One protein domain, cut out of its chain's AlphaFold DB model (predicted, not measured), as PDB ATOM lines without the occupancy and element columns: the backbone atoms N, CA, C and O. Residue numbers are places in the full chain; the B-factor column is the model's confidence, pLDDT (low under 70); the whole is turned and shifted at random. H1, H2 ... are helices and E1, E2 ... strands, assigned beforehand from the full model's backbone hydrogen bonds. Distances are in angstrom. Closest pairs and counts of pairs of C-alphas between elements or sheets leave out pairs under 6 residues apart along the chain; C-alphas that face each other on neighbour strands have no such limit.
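AT A GLANCE: This is residues 36 to 173 of the 328 residues of an uncharacterized protein of Acidimicrobiaceae bacterium (UniProt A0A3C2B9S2). A six-stranded antiparallel sheet, strongly twisted and curled like part of a barrel, has the long helix H3 slanting over one face and H1 on the opposite face, with short H2 beside H1. The 138 printed residues hold six named strands, then three named helices; the sheet's order is E4, E5, E3, E2, E1, E6. The class is mixed, helices and strands; the whole is compact, with a radius of gyration of the C-alphas of 14.7 A and spans of 42 by 34 by 27 A.

IN THESE COORDINATES: E1 is residues 39 to 44, from C-alpha 39 at (77.906, 105.000, 113.529); E2 is 54 to 63, 21.6 A; E3 is 68 to 75, 21.1 A; E4 is 86 to 88; E5 is 98 to 109, 22.4 A; E6 is 113 to 119. H1 is 122 to 132, 15.2 A; H2 is 138 to 141; H3 is 152 to 171, 28.5 A, ending at C-alpha 171 (74.937, 122.563, 108.835).

HOW THE PARTS SIT: E1, E2 and E3 form a meander, each strand the antiparallel neighbour of the one before; N 57 and O 41 are 2.9 A apart, N 60 and O 70 2.8 A. E2 bends by 86 degrees at residue 60, E5 by 95 degrees at residue 103. N 101 of E5 and O 73 of E3 are 2.9 A apart. H3 lies over E5 and E3, height 9.2 A; its closest C-alphas to E5 are Gly 171 and Val 108, 4.9 A. H1's height is 8.8 A; it touches H2, closest C-alphas Ala 127 and Glu 139, 6.7 A. In H1 and H3 every O i to N i+4 pair is within hydrogen-bond range; H2 is too short for one.

THE WHOLE: The C-alphas farthest apart, Pro 49 and Glu 138, are 46.2 A apart. The printed part has no cut and no long link. Its mean pLDDT is 77.5; residues 45 to 53, 65 and 147 to 173 are under 70.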
ATOM      1  N   GLU A  36      79.662 107.956 117.804       89.56
ATOM      2  CA  GLU A  36      81.021 107.457 117.587       89.56
ATOM      3  C   GLU A  36      81.316 107.338 116.083       89.56
ATOM      4  O   GLU A  36      80.401 107.074 115.293       89.56
ATOM      5  N   PRO A  37      82.576 107.542 115.650       90.56
ATOM      6  CA  PRO A  37      83.004 107.169 114.306       90.56
ATOM      7  C   PRO A  37      82.568 105.741 113.963       90.56
ATOM      8  O   PRO A  37      82.689 104.835 114.781       90.56
ATOM      9  N   GLY A  38      82.029 105.554 112.761       91.25
ATOM     10  CA  GLY A  38      81.442 104.290 112.320       91.25
ATOM     11  C   GLY A  38      79.944 104.164 112.542       91.25
ATOM     12  O   GLY A  38      79.311 103.299 111.929       91.25
ATOM     13  N   ASP A  39      79.341 105.042 113.340       93.69
ATOM     14  CA  ASP A  39      77.906 105.000 113.529       93.69
ATOM     15  C   ASP A  39      77.134 105.461 112.292       93.69
ATOM     16  O   ASP A  39      77.374 106.532 111.735       93.69
ATOM     17  N   LEU A  40      76.083 104.723 111.948       92.50
ATOM     18  CA  LEU A  40      75.052 105.179 111.021       92.50
ATOM     19  C   LEU A  40      73.867 105.724 111.810       92.50
ATOM     20  O   LEU A  40      73.253 104.994 112.586       92.50
ATOM     21  N   TRP A  41      73.499 106.982 111.576       92.56
ATOM     22  CA  TRP A  41      72.387 107.639 112.270       92.56
ATOM     23  C   TRP A  41      71.397 108.276 111.306       92.56
ATOM     24  O   TRP A  41      71.768 108.844 110.281       92.56
ATOM     25  N   VAL A  42      70.121 108.261 111.685       88.69
ATOM     26  CA  VAL A  42      69.084 109.077 111.052       88.69
ATOM     27  C   VAL A  42      69.214 110.516 111.549       88.69
ATOM     28  O   VAL A  42      68.943 110.817 112.715       88.69
ATOM     29  N   PHE A  43      69.570 111.415 110.639       86.81
ATOM     30  CA  PHE A  43      69.568 112.857 110.833       86.81
ATOM     31  C   PHE A  43      68.283 113.470 110.285       86.81
ATOM     32  O   PHE A  43      67.814 113.119 109.202       86.81
ATOM     33  N   SER A  44      67.695 114.395 111.042       82.19
ATOM     34  CA  SER A  44      66.465 115.090 110.659       82.19
ATOM     35  C   SER A  44      66.543 116.565 111.019       82.19
ATOM     36  O   SER A  44      66.716 116.914 112.191       82.19
ATOM     37  N   GLU A  45      66.263 117.431 110.046       69.25
ATOM     38  CA  GLU A  45      65.985 118.837 110.333       69.25
ATOM     39  C   GLU A  45      64.684 118.952 111.153       69.25
ATOM     40  O   GLU A  45      63.614 118.521 110.714       69.25
ATOM     41  N   GLU A  46      64.732 119.549 112.349       58.69
ATOM     42  CA  GLU A  46      63.512 119.965 113.060       58.69
ATOM     43  C   GLU A  46      62.999 121.291 112.469       58.69
ATOM     44  O   GLU A  46      63.099 122.353 113.086       58.69
ATOM     45  N   ILE A  47      62.418 121.256 111.267       50.50
ATOM     46  CA  ILE A  47      61.706 122.417 110.710       50.50
ATOM     47  C   ILE A  47      60.212 122.240 110.944       50.50
ATOM     48  O   ILE A  47      59.469 121.829 110.070       50.50
ATOM     49  N   LYS A  48      59.697 122.600 112.121       45.03
ATOM     50  CA  LYS A  48      58.237 122.776 112.228       45.03
ATOM     51  C   LYS A  48      57.807 123.912 111.277       45.03
ATOM     52  O   LYS A  48      58.423 124.976 111.349       45.03
ATOM     53  N   PRO A  49      56.775 123.744 110.423       44.00
ATOM     54  CA  PRO A  49      55.771 122.671 110.404       44.00
ATOM     55  C   PRO A  49      55.966 121.581 109.327       44.00
ATOM     56  O   PRO A  49      55.104 120.714 109.204       44.00
ATOM     57  N   PHE A  50      57.043 121.603 108.543       42.44
ATOM     58  CA  PHE A  50      57.258 120.653 107.450       42.44
ATOM     59  C   PHE A  50      58.144 119.495 107.913       42.44
ATOM     60  O   PHE A  50      59.153 119.702 108.573       42.44
ATOM     61  N   ALA A  51      57.777 118.254 107.596       50.22
ATOM     62  CA  ALA A  51      58.660 117.127 107.875       50.22
ATOM     63  C   ALA A  51      59.993 117.369 107.151       50.22
ATOM     64  O   ALA A  51      60.036 117.342 105.921       50.22
ATOM     65  N   GLY A  52      61.044 117.670 107.918       59.28
ATOM     66  CA  GLY A  52      62.379 117.881 107.386       59.28
ATOM     67  C   GLY A  52      62.836 116.668 106.586       59.28
ATOM     68  O   GLY A  52      62.337 115.543 106.747       59.28
ATOM     69  N   VAL A  53      63.787 116.909 105.697       66.81
ATOM     70  CA  VAL A  53      64.464 115.835 104.986       66.81
ATOM     71  C   VAL A  53      65.176 114.966 106.030       66.81
ATOM     72  O   VAL A  53      65.905 115.476 106.880       66.81
ATOM     73  N   GLN A  54      64.879 113.664 106.017       78.25
ATOM     74  CA  GLN A  54      65.559 112.673 106.848       78.25
ATOM     75  C   GLN A  54      66.598 111.965 105.992       78.25
ATOM     76  O   GLN A  54      66.296 111.563 104.861       78.25
ATOM     77  N   ARG A  55      67.809 111.831 106.525       84.81
ATOM     78  CA  ARG A  55      68.945 111.192 105.856       84.81
ATOM     79  C   ARG A  55      69.637 110.253 106.829       84.81
ATOM     80  O   ARG A  55      69.708 110.560 108.015       84.81
ATOM     81  N   VAL A  56      70.132 109.129 106.329       89.94
ATOM     82  CA  VAL A  56      71.075 108.300 107.082       89.94
ATOM     83  C   VAL A  56      72.468 108.824 106.763       89.94
ATOM     84  O   VAL A  56      72.829 108.926 105.589       89.94
ATOM     85  N   LEU A  57      73.218 109.207 107.788       92.75
ATOM     86  CA  LEU A  57      74.596 109.669 107.650       92.75
ATOM     87  C   LEU A  57      75.520 108.718 108.405       92.75
ATOM     88  O   LEU A  57      75.148 108.224 109.471       92.75
ATOM     89  N   LEU A  58      76.707 108.490 107.850       94.56
ATOM     90  CA  LEU A  58      77.796 107.777 108.506       94.56
ATOM     91  C   LEU A  58      78.663 108.786 109.254       94.56
ATOM     92  O   LEU A  58      79.237 109.669 108.625       94.56
ATOM     93  N   VAL A  59      78.771 108.653 110.569       93.75
ATOM     94  CA  VAL A  59      79.669 109.458 111.399       93.75
ATOM     95  C   VAL A  59      81.108 109.029 111.121       93.75
ATOM     96  O   VAL A  59      81.445 107.855 111.236       93.75
ATOM     97  N   LEU A  60      81.954 109.984 110.741       87.62
ATOM     98  CA  LEU A  60      83.381 109.780 110.485       87.62
ATOM     99  C   LEU A  60      84.237 110.343 111.618       87.62
ATOM    100  O   LEU A  60      85.264 109.773 111.956       87.62
ATOM    101  N   ASP A  61      83.812 111.468 112.194       86.50
ATOM    102  CA  ASP A  61      84.494 112.113 113.314       86.50
ATOM    103  C   ASP A  61      83.503 112.927 114.158       86.50
ATOM    104  O   ASP A  61      82.437 113.339 113.681       86.50
ATOM    105  N   THR A  62      83.842 113.167 115.422       84.31
ATOM    106  CA  THR A  62      82.988 113.843 116.400       84.31
ATOM    107  C   THR A  62      83.712 115.030 117.034       84.31
ATOM    108  O   THR A  62      84.640 114.901 117.828       84.31
ATOM    109  N   ASP A  63      83.242 116.243 116.739       77.06
ATOM    110  CA  ASP A  63      83.768 117.463 117.347       77.06
ATOM    111  C   ASP A  63      82.949 117.859 118.579       77.06
ATOM    112  O   ASP A  63      81.921 118.543 118.506       77.06
ATOM    113  N   VAL A  64      83.449 117.438 119.742       74.56
ATOM    114  CA  VAL A  64      82.845 117.718 121.052       74.56
ATOM    115  C   VAL A  64      82.799 119.202 121.379       74.56
ATOM    116  O   VAL A  64      81.902 119.647 122.098       74.56
ATOM    117  N   ARG A  65      83.739 119.992 120.859       68.25
ATOM    118  CA  ARG A  65      83.817 121.421 121.170       68.25
ATOM    119  C   ARG A  65      82.701 122.183 120.472       68.25
ATOM    120  O   ARG A  65      82.095 123.055 121.088       68.25
ATOM    121  N   ASN A  66      82.414 121.813 119.227       70.31
ATOM    122  CA  ASN A  66      81.407 122.468 118.394       70.31
ATOM    123  C   ASN A  66      80.044 121.755 118.400       70.31
ATOM    124  O   ASN A  66      79.096 122.235 117.778       70.31
ATOM    125  N   ALA A  67      79.920 120.631 119.119       78.88
ATOM    126  CA  ALA A  67      78.730 119.781 119.123       78.88
ATOM    127  C   ALA A  67      78.274 119.408 117.692       78.88
ATOM    128  O   ALA A  67      77.074 119.402 117.375       78.88
ATOM    129  N   SER A  68      79.251 119.122 116.825       82.50
ATOM    130  CA  SER A  68      79.073 118.803 115.401       82.50
ATOM    131  C   SER A  68      79.823 117.534 114.994       82.50
ATOM    132  O   SER A  68      80.896 117.254 115.519       82.50
ATOM    133  N   VAL A  69      79.240 116.696 114.140       85.19
ATOM    134  CA  VAL A  69      79.904 115.499 113.605       85.19
ATOM    135  C   VAL A  69      80.327 115.772 112.180       85.19
ATOM    136  O   VAL A  69      79.580 116.404 111.436       85.19
ATOM    137  N   VAL A  70      81.483 115.253 111.788       83.75
ATOM    138  CA  VAL A  70      81.825 115.089 110.379       83.75
ATOM    139  C   VAL A  70      81.183 113.789 109.926       83.75
ATOM    140  O   VAL A  70      81.425 112.740 110.520       83.75
ATOM    141  N   ALA A  71      80.335 113.854 108.906       89.56
ATOM    142  CA  ALA A  71      79.597 112.697 108.439       89.56
ATOM    143  C   ALA A  71      79.543 112.621 106.910       89.56
ATOM    144  O   ALA A  71      79.404 113.645 106.235       89.56
ATOM    145  N   ALA A  72      79.628 111.402 106.381       89.12
ATOM    146  CA  ALA A  72      79.397 111.104 104.973       89.12
ATOM    147  C   ALA A  72      77.915 110.820 104.712       89.12
ATOM    148  O   ALA A  72      77.217 110.214 105.536       89.12
ATOM    149  N   MET A  73      77.436 111.230 103.539       89.69
ATOM    150  CA  MET A  73      76.102 110.865 103.085       89.69
ATOM    151  C   MET A  73      76.032 109.382 102.739       89.69
ATOM    152  O   MET A  73      76.980 108.806 102.203       89.69
ATOM    153  N   THR A  74      74.875 108.780 103.010       92.56
ATOM    154  CA  THR A  74      74.579 107.432 102.539       92.56
ATOM    155  C   THR A  74      73.297 107.386 101.724       92.56
ATOM    156  O   THR A  74      72.369 108.172 101.944       92.56
ATOM    157  N   SER A  75      73.238 106.435 100.798       87.88
ATOM    158  CA  SER A  75      72.089 106.197  99.935       87.88
ATOM    159  C   SER A  75      71.821 104.703  99.771       87.88
ATOM    160  O   SER A  75      72.718 103.868  99.832       87.88
ATOM    161  N   VAL A  76      70.558 104.349  99.550       84.44
ATOM    162  CA  VAL A  76      70.141 102.972  99.219       84.44
ATOM    163  C   VAL A  76      70.246 102.675  97.726       84.44
ATOM    164  O   VAL A  76      70.035 101.544  97.290       84.44
ATOM    165  N   GLU A  77      70.557 103.688  96.924       84.19
ATOM    166  CA  GLU A  77      70.625 103.616  95.469       84.19
ATOM    167  C   GLU A  77      71.969 103.036  95.003       84.19
ATOM    168  O   GLU A  77      72.640 103.581  94.137       84.19
ATOM    169  N   VAL A  78      72.361 101.884  95.560       84.69
ATOM    170  CA  VAL A  78      73.660 101.224  95.309       84.69
ATOM    171  C   VAL A  78      73.913 100.887  93.837       84.69
ATOM    172  O   VAL A  78      75.055 100.733  93.423       84.69
ATOM    173  N   ALA A  79      72.853 100.794  93.025       78.94
ATOM    174  CA  ALA A  79      72.957 100.611  91.577       78.94
ATOM    175  C   ALA A  79      73.617 101.807  90.865       78.94
ATOM    176  O   ALA A  79      74.070 101.661  89.733       78.94
ATOM    177  N   PHE A  80      73.667 102.963  91.531       78.69
ATOM    178  CA  PHE A  80      74.288 104.196  91.063       78.69
ATOM    179  C   PHE A  80      75.638 104.465  91.748       78.69
ATOM    180  O   PHE A  80      76.150 105.578  91.677       78.69
ATOM    181  N   ALA A  81      76.232 103.471  92.411       83.12
ATOM    182  CA  ALA A  81      77.549 103.641  93.006       83.12
ATOM    183  C   ALA A  81      78.623 103.806  91.932       83.12
ATOM    184  O   ALA A  81      78.842 102.909  91.109       83.12
ATOM    185  N   GLY A  82      79.298 104.955  91.958       82.31
ATOM    186  CA  GLY A  82      80.471 105.227  91.146       82.31
ATOM    187  C   GLY A  82      81.754 104.667  91.723       82.31
ATOM    188  O   GLY A  82      81.794 104.110  92.815       82.31
ATOM    189  N   ASP A  83      82.846 104.852  90.989       80.75
ATOM    190  CA  ASP A  83      84.164 104.392  91.411       80.75
ATOM    191  C   ASP A  83      84.663 105.113  92.670       80.75
ATOM    192  O   ASP A  83      85.576 104.626  93.327       80.75
ATOM    193  N   ARG A  84      84.103 106.267  93.026       79.12
ATOM    194  CA  ARG A  84      84.395 106.944  94.295       79.12
ATOM    195  C   ARG A  84      83.446 106.536  95.415       79.12
ATOM    196  O   ARG A  84      83.754 106.790  96.569       79.12
ATOM    197  N   ASP A  85      82.339 105.878  95.119       89.25
ATOM    198  CA  ASP A  85      81.403 105.457  96.151       89.25
ATOM    199  C   ASP A  85      81.786 104.082  96.695       89.25
ATOM    200  O   ASP A  85      82.319 103.227  95.978       89.25
ATOM    201  N   VAL A  86      81.499 103.865  97.976       91.38
ATOM    202  CA  VAL A  86      81.730 102.581  98.643       91.38
ATOM    203  C   VAL A  86      80.392 101.926  98.926       91.38
ATOM    204  O   VAL A  86      79.543 102.489  99.609       91.38
ATOM    205  N   VAL A  87      80.200 100.723  98.405       92.94
ATOM    206  CA  VAL A  87      79.007  99.913  98.617       92.94
ATOM    207  C   VAL A  87      79.257  98.962  99.776       92.94
ATOM    208  O   VAL A  87      80.003  97.991  99.672       92.94
ATOM    209  N   LEU A  88      78.591  99.245 100.885       91.56
ATOM    210  CA  LEU A  88      78.536  98.399 102.060       91.56
ATOM    211  C   LEU A  88      77.403  97.389 101.902       91.56
ATOM    212  O   LEU A  88      76.266  97.738 101.572       91.56
ATOM    213  N   SER A  89      77.702  96.120 102.132       87.81
ATOM    214  CA  SER A  89      76.747  95.027 101.999       87.81
ATOM    215  C   SER A  89      76.033  94.730 103.322       87.81
ATOM    216  O   SER A  89      76.493  95.060 104.413       87.81
ATOM    217  N   ALA A  90      74.857  94.098 103.238       83.62
ATOM    218  CA  ALA A  90      74.026  93.806 104.413       83.62
ATOM    219  C   ALA A  90      74.687  92.843 105.426       83.62
ATOM    220  O   ALA A  90      74.335  92.822 106.602       83.62
ATOM    221  N   ASP A  91      75.659  92.042 104.992       82.06
ATOM    222  CA  ASP A  91      76.454  91.152 105.847       82.06
ATOM    223  C   ASP A  91      77.407  91.901 106.798       82.06
ATOM    224  O   ASP A  91      77.869  91.311 107.773       82.06
ATOM    225  N   GLN A  92      77.619  93.205 106.598       77.94
ATOM    226  CA  GLN A  92      78.403  94.079 107.480       77.94
ATOM    227  C   GLN A  92      77.575  94.642 108.652       77.94
ATOM    228  O   GLN A  92      77.865  95.711 109.179       77.94
ATOM    229  N   GLY A  93      76.512  93.937 109.056       74.94
ATOM    230  CA  GLY A  93      75.627  94.360 110.148       74.94
ATOM    231  C   GLY A  93      74.599  95.423 109.748       74.94
ATOM    232  O   GLY A  93      73.941  95.996 110.616       74.94
ATOM    233  N   LEU A  94      74.434  95.669 108.445       83.88
ATOM    234  CA  LEU A  94      73.483  96.638 107.916       83.88
ATOM    235  C   LEU A  94      72.131  95.985 107.602       83.88
ATOM    236  O   LEU A  94      72.082  94.862 107.099       83.88
ATOM    237  N   PRO A  95      71.007  96.689 107.814       76.94
ATOM    238  CA  PRO A  95      69.685  96.161 107.476       76.94
ATOM    239  C   PRO A  95      69.483  95.959 105.962       76.94
ATOM    240  O   PRO A  95      68.604  95.201 105.551       76.94
ATOM    241  N   TYR A  96      70.265  96.652 105.133       82.94
ATOM    242  CA  TYR A  96      70.255  96.587 103.673       82.94
ATOM    243  C   TYR A  96      71.588  97.121 103.122       82.94
ATOM    244  O   TYR A  96      72.294  97.822 103.850       82.94
ATOM    245  N   PRO A  97      71.939  96.817 101.857       88.81
ATOM    246  CA  PRO A  97      73.102  97.419 101.220       88.81
ATOM    247  C   PRO A  97      72.992  98.945 101.187       88.81
ATOM    248  O   PRO A  97      71.926  99.488 100.883       88.81
ATOM    249  N   LEU A  98      74.093  99.619 101.489       92.94
ATOM    250  CA  LEU A  98      74.194 101.071 101.541       92.94
ATOM    251  C   LEU A  98      75.383 101.533 100.717       92.94
ATOM    252  O   LEU A  98      76.455 100.948 100.764       92.94
ATOM    253  N   MET A  99      75.194 102.615  99.984       93.50
ATOM    254  CA  MET A  99      76.252 103.348  99.317       93.50
ATOM    255  C   MET A  99      76.697 104.489 100.226       93.50
ATOM    256  O   MET A  99      75.854 105.277 100.653       93.50
ATOM    257  N   VAL A 100      77.991 104.586 100.513       93.38
ATOM    258  CA  VAL A 100      78.630 105.740 101.148       93.38
ATOM    259  C   VAL A 100      79.162 106.647 100.047       93.38
ATOM    260  O   VAL A 100      80.012 106.238  99.254       93.38
ATOM    261  N   GLU A 101      78.658 107.875 100.010       89.56
ATOM    262  CA  GLU A 101      79.014 108.871  99.003       89.56
ATOM    263  C   GLU A 101      80.234 109.655  99.493       89.56
ATOM    264  O   GLU A 101      80.118 110.659 100.198       89.56
ATOM    265  N   THR A 102      81.429 109.163  99.165       83.69
ATOM    266  CA  THR A 102      82.698 109.661  99.737       83.69
ATOM    267  C   THR A 102      83.015 111.105  99.336       83.69
ATOM    268  O   THR A 102      83.738 111.801 100.043       83.69
ATOM    269  N   GLY A 103      82.432 111.588  98.233       78.38
ATOM    270  CA  GLY A 103      82.507 112.989  97.813       78.38
ATOM    271  C   GLY A 103      81.568 113.928  98.581       78.38
ATOM    272  O   GLY A 103      81.692 115.147  98.458       78.38
ATOM    273  N   LEU A 104      80.636 113.388  99.371       81.88
ATOM    274  CA  LEU A 104      79.600 114.140 100.076       81.88
ATOM    275  C   LEU A 104      79.764 114.007 101.587       81.88
ATOM    276  O   LEU A 104      79.003 113.329 102.277       81.88
ATOM    277  N   VAL A 105      80.768 114.720 102.092       80.06
ATOM    278  CA  VAL A 105      81.075 114.839 103.519       80.06
ATOM    279  C   VAL A 105      80.705 116.233 104.011       80.06
ATOM    280  O   VAL A 105      80.976 117.236 103.347       80.06
ATOM    281  N   ALA A 106      80.098 116.314 105.191       80.06
ATOM    282  CA  ALA A 106      79.754 117.586 105.807       80.06
ATOM    283  C   ALA A 106      79.825 117.540 107.331       80.06
ATOM    284  O   ALA A 106      79.722 116.480 107.946       80.06
ATOM    285  N   SER A 107      79.926 118.727 107.931       81.25
ATOM    286  CA  SER A 107      79.735 118.908 109.366       81.25
ATOM    287  C   SER A 107      78.254 119.138 109.683       81.25
ATOM    288  O   SER A 107      77.613 120.006 109.083       81.25
ATOM    289  N   VAL A 108      77.695 118.355 110.610       81.12
ATOM    290  CA  VAL A 108      76.275 118.394 110.986       81.12
ATOM    291  C   VAL A 108      76.122 118.457 112.510       81.12
ATOM    292  O   VAL A 108      76.777 117.695 113.222       81.12
ATOM    293  N   PRO A 109      75.231 119.305 113.059       83.06
ATOM    294  CA  PRO A 109      75.004 119.366 114.500       83.06
ATOM    295  C   PRO A 109      74.498 118.036 115.062       83.06
ATOM    296  O   PRO A 109      73.519 117.473 114.569       83.06
ATOM    297  N   TRP A 110      75.067 117.587 116.179       86.50
ATOM    298  CA  TRP A 110      74.673 116.336 116.849       86.50
ATOM    299  C   TRP A 110      73.201 116.321 117.238       86.50
ATOM    300  O   TRP A 110      72.531 115.294 117.221       86.50
ATOM    301  N   SER A 111      72.667 117.504 117.548       83.38
ATOM    302  CA  SER A 111      71.260 117.704 117.894       83.38
ATOM    303  C   SER A 111      70.282 117.302 116.783       83.38
ATOM    304  O   SER A 111      69.075 117.244 117.036       83.38
ATOM    305  N   HIS A 112      70.762 117.037 115.565       84.62
ATOM    306  CA  HIS A 112      69.963 116.543 114.446       84.62
ATOM    307  C   HIS A 112      69.902 115.013 114.378       84.62
ATOM    308  O   HIS A 112      68.993 114.502 113.719       84.62
ATOM    309  N   ALA A 113      70.780 114.294 115.083       87.56
ATOM    310  CA  ALA A 113      70.722 112.844 115.209       87.56
ATOM    311  C   ALA A 113      69.464 112.423 115.995       87.56
ATOM    312  O   ALA A 113      69.054 113.078 116.965       87.56
ATOM    313  N   ARG A 114      68.788 111.370 115.532       86.44
ATOM    314  CA  ARG A 114      67.518 110.886 116.105       86.44
ATOM    315  C   ARG A 114      67.586 109.433 116.529       86.44
ATOM    316  O   ARG A 114      67.126 109.110 117.617       86.44
ATOM    317  N   GLU A 115      68.120 108.587 115.661       86.75
ATOM    318  CA  GLU A 115      68.098 107.140 115.828       86.75
ATOM    319  C   GLU A 115      69.353 106.525 115.214       86.75
ATOM    320  O   GLU A 115      69.697 106.849 114.075       86.75
ATOM    321  N   ARG A 116      70.020 105.649 115.968       90.00
ATOM    322  CA  ARG A 116      71.143 104.848 115.481       90.00
ATOM    323  C   ARG A 116      70.604 103.684 114.657       90.00
ATOM    324  O   ARG A 116      69.762 102.927 115.131       90.00
ATOM    325  N   VAL A 117      71.095 103.551 113.433       89.12
ATOM    326  CA  VAL A 117      70.724 102.503 112.475       89.12
ATOM    327  C   VAL A 117      71.632 101.289 112.632       89.12
ATOM    328  O   VAL A 117      71.144 100.164 112.699       89.12
ATOM    329  N   ALA A 118      72.945 101.515 112.664       91.25
ATOM    330  CA  ALA A 118      73.963 100.472 112.727       91.25
ATOM    331  C   ALA A 118      75.315 101.055 113.172       91.25
ATOM    332  O   ALA A 118      75.447 102.268 113.336       91.25
ATOM    333  N   MET A 119      76.299 100.175 113.348       91.94
ATOM    334  CA  MET A 119      77.699 100.497 113.618       91.94
ATOM    335  C   MET A 119      78.561  99.714 112.636       91.94
ATOM    336  O   MET A 119      78.377  98.502 112.508       91.94
ATOM    337  N   LEU A 120      79.455 100.402 111.936       90.25
ATOM    338  CA  LEU A 120      80.436  99.767 111.064       90.25
ATOM    339  C   LEU A 120      81.649  99.287 111.864       90.25
ATOM    340  O   LEU A 120      81.911  99.759 112.963       90.25
ATOM    341  N   ASP A 121      82.379  98.331 111.295       89.81
ATOM    342  CA  ASP A 121      83.656  97.881 111.850       89.81
ATOM    343  C   ASP A 121      84.724  98.970 111.686       89.81
ATOM    344  O   ASP A 121      84.857  99.534 110.595       89.81
ATOM    345  N   ASP A 122      85.508  99.214 112.739       86.06
ATOM    346  CA  ASP A 122      86.565 100.234 112.779       86.06
ATOM    347  C   ASP A 122      87.493 100.156 111.561       86.06
ATOM    348  O   ASP A 122      87.843 101.177 110.978       86.06
ATOM    349  N   LYS A 123      87.818  98.943 111.087       87.50
ATOM    350  CA  LYS A 123      88.696  98.764 109.926       87.50
ATOM    351  C   LYS A 123      88.099  99.359 108.648       87.50
ATOM    352  O   LYS A 123      88.831  99.869 107.802       87.50
ATOM    353  N   ILE A 124      86.782  99.259 108.471       89.44
ATOM    354  CA  ILE A 124      86.081  99.836 107.315       89.44
ATOM    355  C   ILE A 124      86.035 101.356 107.445       89.44
ATOM    356  O   ILE A 124      86.201 102.058 106.451       89.44
ATOM    357  N   VAL A 125      85.815 101.858 108.661       89.62
ATOM    358  CA  VAL A 125      85.740 103.294 108.952       89.62
ATOM    359  C   VAL A 125      87.085 103.964 108.704       89.62
ATOM    360  O   VAL A 125      87.131 104.950 107.972       89.62
ATOM    361  N   ASP A 126      88.170 103.391 109.219       82.75
ATOM    362  CA  ASP A 126      89.534 103.876 108.995       82.75
ATOM    363  C   ASP A 126      89.852 103.921 107.494       82.75
ATOM    364  O   ASP A 126      90.276 104.950 106.971       82.75
ATOM    365  N   ALA A 127      89.537 102.847 106.761       85.38
ATOM    366  CA  ALA A 127      89.746 102.809 105.318       85.38
ATOM    367  C   ALA A 127      88.885 103.848 104.569       85.38
ATOM    368  O   ALA A 127      89.330 104.438 103.585       85.38
ATOM    369  N   LEU A 128      87.650 104.102 105.014       86.25
ATOM    370  CA  LEU A 128      86.794 105.147 104.441       86.25
ATOM    371  C   LEU A 128      87.374 106.541 104.674       86.25
ATOM    372  O   LEU A 128      87.370 107.352 103.749       86.25
ATOM    373  N   ILE A 129      87.883 106.812 105.876       81.06
ATOM    374  CA  ILE A 129      88.537 108.078 106.222       81.06
ATOM    375  C   ILE A 129      89.769 108.284 105.337       81.06
ATOM    376  O   ILE A 129      89.869 109.322 104.681       81.06
ATOM    377  N   ASP A 130      90.649 107.287 105.242       78.88
ATOM    378  CA  ASP A 130      91.844 107.336 104.391       78.88
ATOM    379  C   ASP A 130      91.471 107.610 102.924       78.88
ATOM    380  O   ASP A 130      92.035 108.490 102.267       78.88
ATOM    381  N   PHE A 131      90.455 106.912 102.409       80.44
ATOM    382  CA  PHE A 131      89.998 107.082 101.031       80.44
ATOM    383  C   PHE A 131      89.404 108.470 100.754       80.44
ATOM    384  O   PHE A 131      89.709 109.078  99.726       80.44
ATOM    385  N   ILE A 132      88.595 109.004 101.675       76.00
ATOM    386  CA  ILE A 132      88.031 110.362 101.588       76.00
ATOM    387  C   ILE A 132      89.145 111.413 101.538       76.00
ATOM    388  O   ILE A 132      89.039 112.397 100.801       76.00
ATOM    389  N   TRP A 133      90.235 111.193 102.276       75.31
ATOM    390  CA  TRP A 133      91.379 112.105 102.322       75.31
ATOM    391  C   TRP A 133      92.429 111.871 101.228       75.31
ATOM    392  O   TRP A 133      93.447 112.564 101.194       75.31
ATOM    393  N   GLY A 134      92.132 110.999 100.262       70.25
ATOM    394  CA  GLY A 134      92.868 110.874  99.004       70.25
ATOM    395  C   GLY A 134      93.761 109.643  98.889       70.25
ATOM    396  O   GLY A 134      94.382 109.458  97.836       70.25
ATOM    397  N   ASP A 135      93.804 108.790  99.912       74.69
ATOM    398  CA  ASP A 135      94.487 107.504  99.831       74.69
ATOM    399  C   ASP A 135      93.639 106.464  99.075       74.69
ATOM    400  O   ASP A 135      92.487 106.681  98.695       74.69
ATOM    401  N   ARG A 136      94.244 105.315  98.767       77.81
ATOM    402  CA  ARG A 136      93.575 104.198  98.081       77.81
ATOM    403  C   ARG A 136      93.801 102.897  98.849       77.81
ATOM    404  O   ARG A 136      94.659 102.116  98.443       77.81
ATOM    405  N   PRO A 137      93.082 102.680  99.960       79.25
ATOM    406  CA  PRO A 137      93.220 101.463 100.745       79.25
ATOM    407  C   PRO A 137      92.712 100.246  99.964       79.25
ATOM    408  O   PRO A 137      91.642 100.280  99.348       79.25
ATOM    409  N   GLU A 138      93.487  99.160 100.006       83.38
ATOM    410  CA  GLU A 138      93.176  97.893  99.327       83.38
ATOM    411  C   GLU A 138      91.872  97.279  99.865       83.38
ATOM    412  O   GLU A 138      91.117  96.640  99.132       83.38
ATOM    413  N   GLU A 139      91.570  97.535 101.139       83.88
ATOM    414  CA  GLU A 139      90.364  97.118 101.854       83.88
ATOM    415  C   GLU A 139      89.065  97.523 101.157       83.88
ATOM    416  O   GLU A 139      88.070  96.805 101.259       83.88
ATOM    417  N   LEU A 140      89.065  98.668 100.471       85.69
ATOM    418  CA  LEU A 140      87.872  99.198  99.822       85.69
ATOM    419  C   LEU A 140      87.770  98.803  98.353       85.69
ATOM    420  O   LEU A 140      86.697  98.959  97.780       85.69
ATOM    421  N   GLU A 141      88.821  98.267  97.722       83.56
ATOM    422  CA  GLU A 141      88.809  98.000  96.276       83.56
ATOM    423  C   GLU A 141      87.661  97.083  95.843       83.56
ATOM    424  O   GLU A 141      87.044  97.321  94.805       83.56
ATOM    425  N   SER A 142      87.341  96.068  96.646       85.00
ATOM    426  CA  SER A 142      86.237  95.139  96.379       85.00
ATOM    427  C   SER A 142      84.853  95.709  96.702       85.00
ATOM    428  O   SER A 142      83.852  95.135  96.273       85.00
ATOM    429  N   LEU A 143      84.798  96.815  97.447       84.75
ATOM    430  CA  LEU A 143      83.574  97.493  97.871       84.75
ATOM    431  C   LEU A 143      83.245  98.707  96.993       84.75
ATOM    432  O   LEU A 143      82.175  99.289  97.134       84.75
ATOM    433  N   ARG A 144      84.140  99.118  96.089       84.69
ATOM    434  CA  ARG A 144      83.919 100.282  95.220       84.69
ATOM    435  C   ARG A 144      82.829 100.023  94.182       84.69
ATOM    436  O   ARG A 144      82.704  98.921  93.644       84.69
ATOM    437  N   GLY A 145      82.070 101.072  93.876       80.56
ATOM    438  CA  GLY A 145      81.117 101.069  92.773       80.56
ATOM    439  C   GLY A 145      81.784 100.982  91.394       80.56
ATOM    440  O   GLY A 145      82.999 100.813  91.245       80.56
ATOM    441  N   HIS A 146      80.977 101.074  90.342       74.75
ATOM    442  CA  HIS A 146      81.447 100.897  88.972       74.75
ATOM    443  C   HIS A 146      82.042 102.191  88.403       74.75
ATOM    444  O   HIS A 146      81.515 103.282  88.604       74.75
ATOM    445  N   ALA A 147      83.124 102.076  87.627       63.09
ATOM    446  CA  ALA A 147      83.628 103.197  86.840       63.09
ATOM    447  C   ALA A 147      82.593 103.582  85.776       63.09
ATOM    448  O   ALA A 147      82.317 102.812  84.853       63.09
ATOM    449  N   TRP A 148      82.017 104.773  85.920       58.41
ATOM    450  CA  TRP A 148      81.068 105.311  84.958       58.41
ATOM    451  C   TRP A 148      81.784 105.649  83.647       58.41
ATOM    452  O   TRP A 148      82.815 106.320  83.637       58.41
ATOM    453  N   LEU A 149      81.217 105.197  82.531       44.00
ATOM    454  CA  LEU A 149      81.633 105.570  81.183       44.00
ATOM    455  C   LEU A 149      80.457 106.313  80.524       44.00
ATOM    456  O   LEU A 149      79.545 105.671  80.013       44.00
ATOM    457  N   ASP A 150      80.517 107.651  80.529       49.06
ATOM    458  CA  ASP A 150      79.651 108.576  79.764       49.06
ATOM    459  C   ASP A 150      78.155 108.654  80.218       49.06
ATOM    460  O   ASP A 150      77.729 107.916  81.106       49.06
ATOM    461  N   PRO A 151      77.317 109.520  79.610       44.47
ATOM    462  CA  PRO A 151      76.584 110.715  80.111       44.47
ATOM    463  C   PRO A 151      75.824 110.680  81.457       44.47
ATOM    464  O   PRO A 151      75.352 111.721  81.907       44.47
ATOM    465  N   ALA A 152      75.740 109.548  82.154       51.47
ATOM    466  CA  ALA A 152      75.178 109.475  83.510       51.47
ATOM    467  C   ALA A 152      75.989 110.278  84.555       51.47
ATOM    468  O   ALA A 152      75.512 110.558  85.652       51.47
ATOM    469  N   VAL A 153      77.207 110.689  84.187       56.16
ATOM    470  CA  VAL A 153      78.079 111.563  84.977       56.16
ATOM    471  C   VAL A 153      77.467 112.958  85.171       56.16
ATOM    472  O   VAL A 153      77.553 113.492  86.270       56.16
ATOM    473  N   GLU A 154      76.821 113.546  84.155       52.78
ATOM    474  CA  GLU A 154      76.251 114.903  84.273       52.78
ATOM    475  C   GLU A 154      75.034 114.931  85.213       52.78
ATOM    476  O   GLU A 154      74.969 115.774  86.108       52.78
ATOM    477  N   GLU A 155      74.118 113.961  85.091       58.53
ATOM    478  CA  GLU A 155      72.966 113.828  86.000       58.53
ATOM    479  C   GLU A 155      73.409 113.573  87.450       58.53
ATOM    480  O   GLU A 155      72.804 114.093  88.392       58.53
ATOM    481  N   ARG A 156      74.502 112.821  87.639       62.28
ATOM    482  CA  ARG A 156      75.090 112.569  88.957       62.28
ATOM    483  C   ARG A 156      75.707 113.829  89.560       62.28
ATOM    484  O   ARG A 156      75.473 114.091  90.732       62.28
ATOM    485  N   VAL A 157      76.428 114.633  88.778       58.38
ATOM    486  CA  VAL A 157      77.014 115.900  89.255       58.38
ATOM    487  C   VAL A 157      75.925 116.872  89.723       58.38
ATOM    488  O   VAL A 157      76.058 117.483  90.786       58.38
ATOM    489  N   ASP A 158      74.825 116.988  88.977       60.53
ATOM    490  CA  ASP A 158      73.694 117.838  89.367       60.53
ATOM    491  C   ASP A 158      72.977 117.313  90.622       60.53
ATOM    492  O   ASP A 158      72.603 118.101  91.504       60.53
ATOM    493  N   PHE A 159      72.826 115.989  90.737       65.94
ATOM    494  CA  PHE A 159      72.282 115.326  91.921       65.94
ATOM    495  C   PHE A 159      73.169 115.539  93.155       65.94
ATOM    496  O   PHE A 159      72.682 116.016  94.180       65.94
ATOM    497  N   GLU A 160      74.472 115.277  93.055       62.59
ATOM    498  CA  GLU A 160      75.441 115.473  94.137       62.59
ATOM    499  C   GLU A 160      75.487 116.942  94.572       62.59
ATOM    500  O   GLU A 160      75.508 117.246  95.764       62.59
ATOM    501  N   ALA A 161      75.406 117.888  93.632       59.88
ATOM    502  CA  ALA A 161      75.317 119.309  93.954       59.88
ATOM    503  C   ALA A 161      73.996 119.689  94.652       59.88
ATOM    504  O   ALA A 161      73.958 120.654  95.427       59.88
ATOM    505  N   ALA A 162      72.889 118.997  94.373       65.69
ATOM    506  CA  ALA A 162      71.622 119.175  95.084       65.69
ATOM    507  C   ALA A 162      71.670 118.566  96.496       65.69
ATOM    508  O   ALA A 162      71.333 119.260  97.456       65.69
ATOM    509  N   GLU A 163      72.165 117.339  96.643       65.12
ATOM    510  CA  GLU A 163      72.291 116.666  97.940       65.12
ATOM    511  C   GLU A 163      73.324 117.349  98.847       65.12
ATOM    512  O   GLU A 163      73.055 117.569 100.026       65.12
ATOM    513  N   LEU A 164      74.450 117.826  98.302       62.94
ATOM    514  CA  LEU A 164      75.408 118.631  99.064       62.94
ATOM    515  C   LEU A 164      74.747 119.897  99.617       62.94
ATOM    516  O   LEU A 164      74.997 120.281 100.758       62.94
ATOM    517  N   ARG A 165      73.878 120.555  98.835       63.81
ATOM    518  CA  ARG A 165      73.114 121.718  99.316       63.81
ATOM    519  C   ARG A 165      72.156 121.331 100.433       63.81
ATOM    520  O   ARG A 165      72.005 122.104 101.375       63.81
ATOM    521  N   ASP A 166      71.516 120.174 100.341       65.31
ATOM    522  CA  ASP A 166      70.595 119.695 101.368       65.31
ATOM    523  C   ASP A 166      71.322 119.318 102.663       65.31
ATOM    524  O   ASP A 166      70.872 119.697 103.744       65.31
ATOM    525  N   ILE A 167      72.500 118.702 102.579       63.00
ATOM    526  CA  ILE A 167      73.323 118.447 103.765       63.00
ATOM    527  C   ILE A 167      73.896 119.744 104.335       63.00
ATOM    528  O   ILE A 167      73.907 119.950 105.546       63.00
ATOM    529  N   GLN A 168      74.303 120.691 103.497       64.56
ATOM    530  CA  GLN A 168      74.735 121.997 103.991       64.56
ATOM    531  C   GLN A 168      73.603 122.761 104.692       64.56
ATOM    532  O   GLN A 168      73.879 123.516 105.624       64.56
ATOM    533  N   LYS A 169      72.330 122.572 104.315       64.50
ATOM    534  CA  LYS A 169      71.196 123.152 105.063       64.50
ATOM    535  C   LYS A 169      71.104 122.593 106.488       64.50
ATOM    536  O   LYS A 169      70.822 123.375 107.399       64.50
ATOM    537  N   LEU A 170      71.459 121.317 106.691       59.09
ATOM    538  CA  LEU A 170      71.606 120.730 108.028       59.09
ATOM    539  C   LEU A 170      72.716 121.431 108.838       59.09
ATOM    540  O   LEU A 170      72.556 121.580 110.049       59.09
ATOM    541  N   GLY A 171      73.799 121.883 108.192       48.88
ATOM    542  CA  GLY A 171      74.937 122.563 108.835       48.88
ATOM    543  C   GLY A 171      74.747 124.066 109.109       48.88
ATOM    544  O   GLY A 171      75.155 124.564 110.153       48.88
ATOM    545  N   ARG A 172      74.071 124.815 108.226       50.94
ATOM    546  CA  ARG A 172      74.042 126.301 108.230       50.94
ATOM    547  C   ARG A 172      73.221 126.981 109.340       50.94
ATOM    548  O   ARG A 172      73.139 128.208 109.365       50.94
ATOM    549  N   ARG A 173      72.534 126.254 110.230       48.06
ATOM    550  CA  ARG A 173      71.630 126.882 111.229       48.06
ATOM    551  C   ARG A 173      72.147 126.920 112.663       48.06
ATOM    552  O   ARG A 173      71.511 127.576 113.495       48.06
TER     553      ARG A 173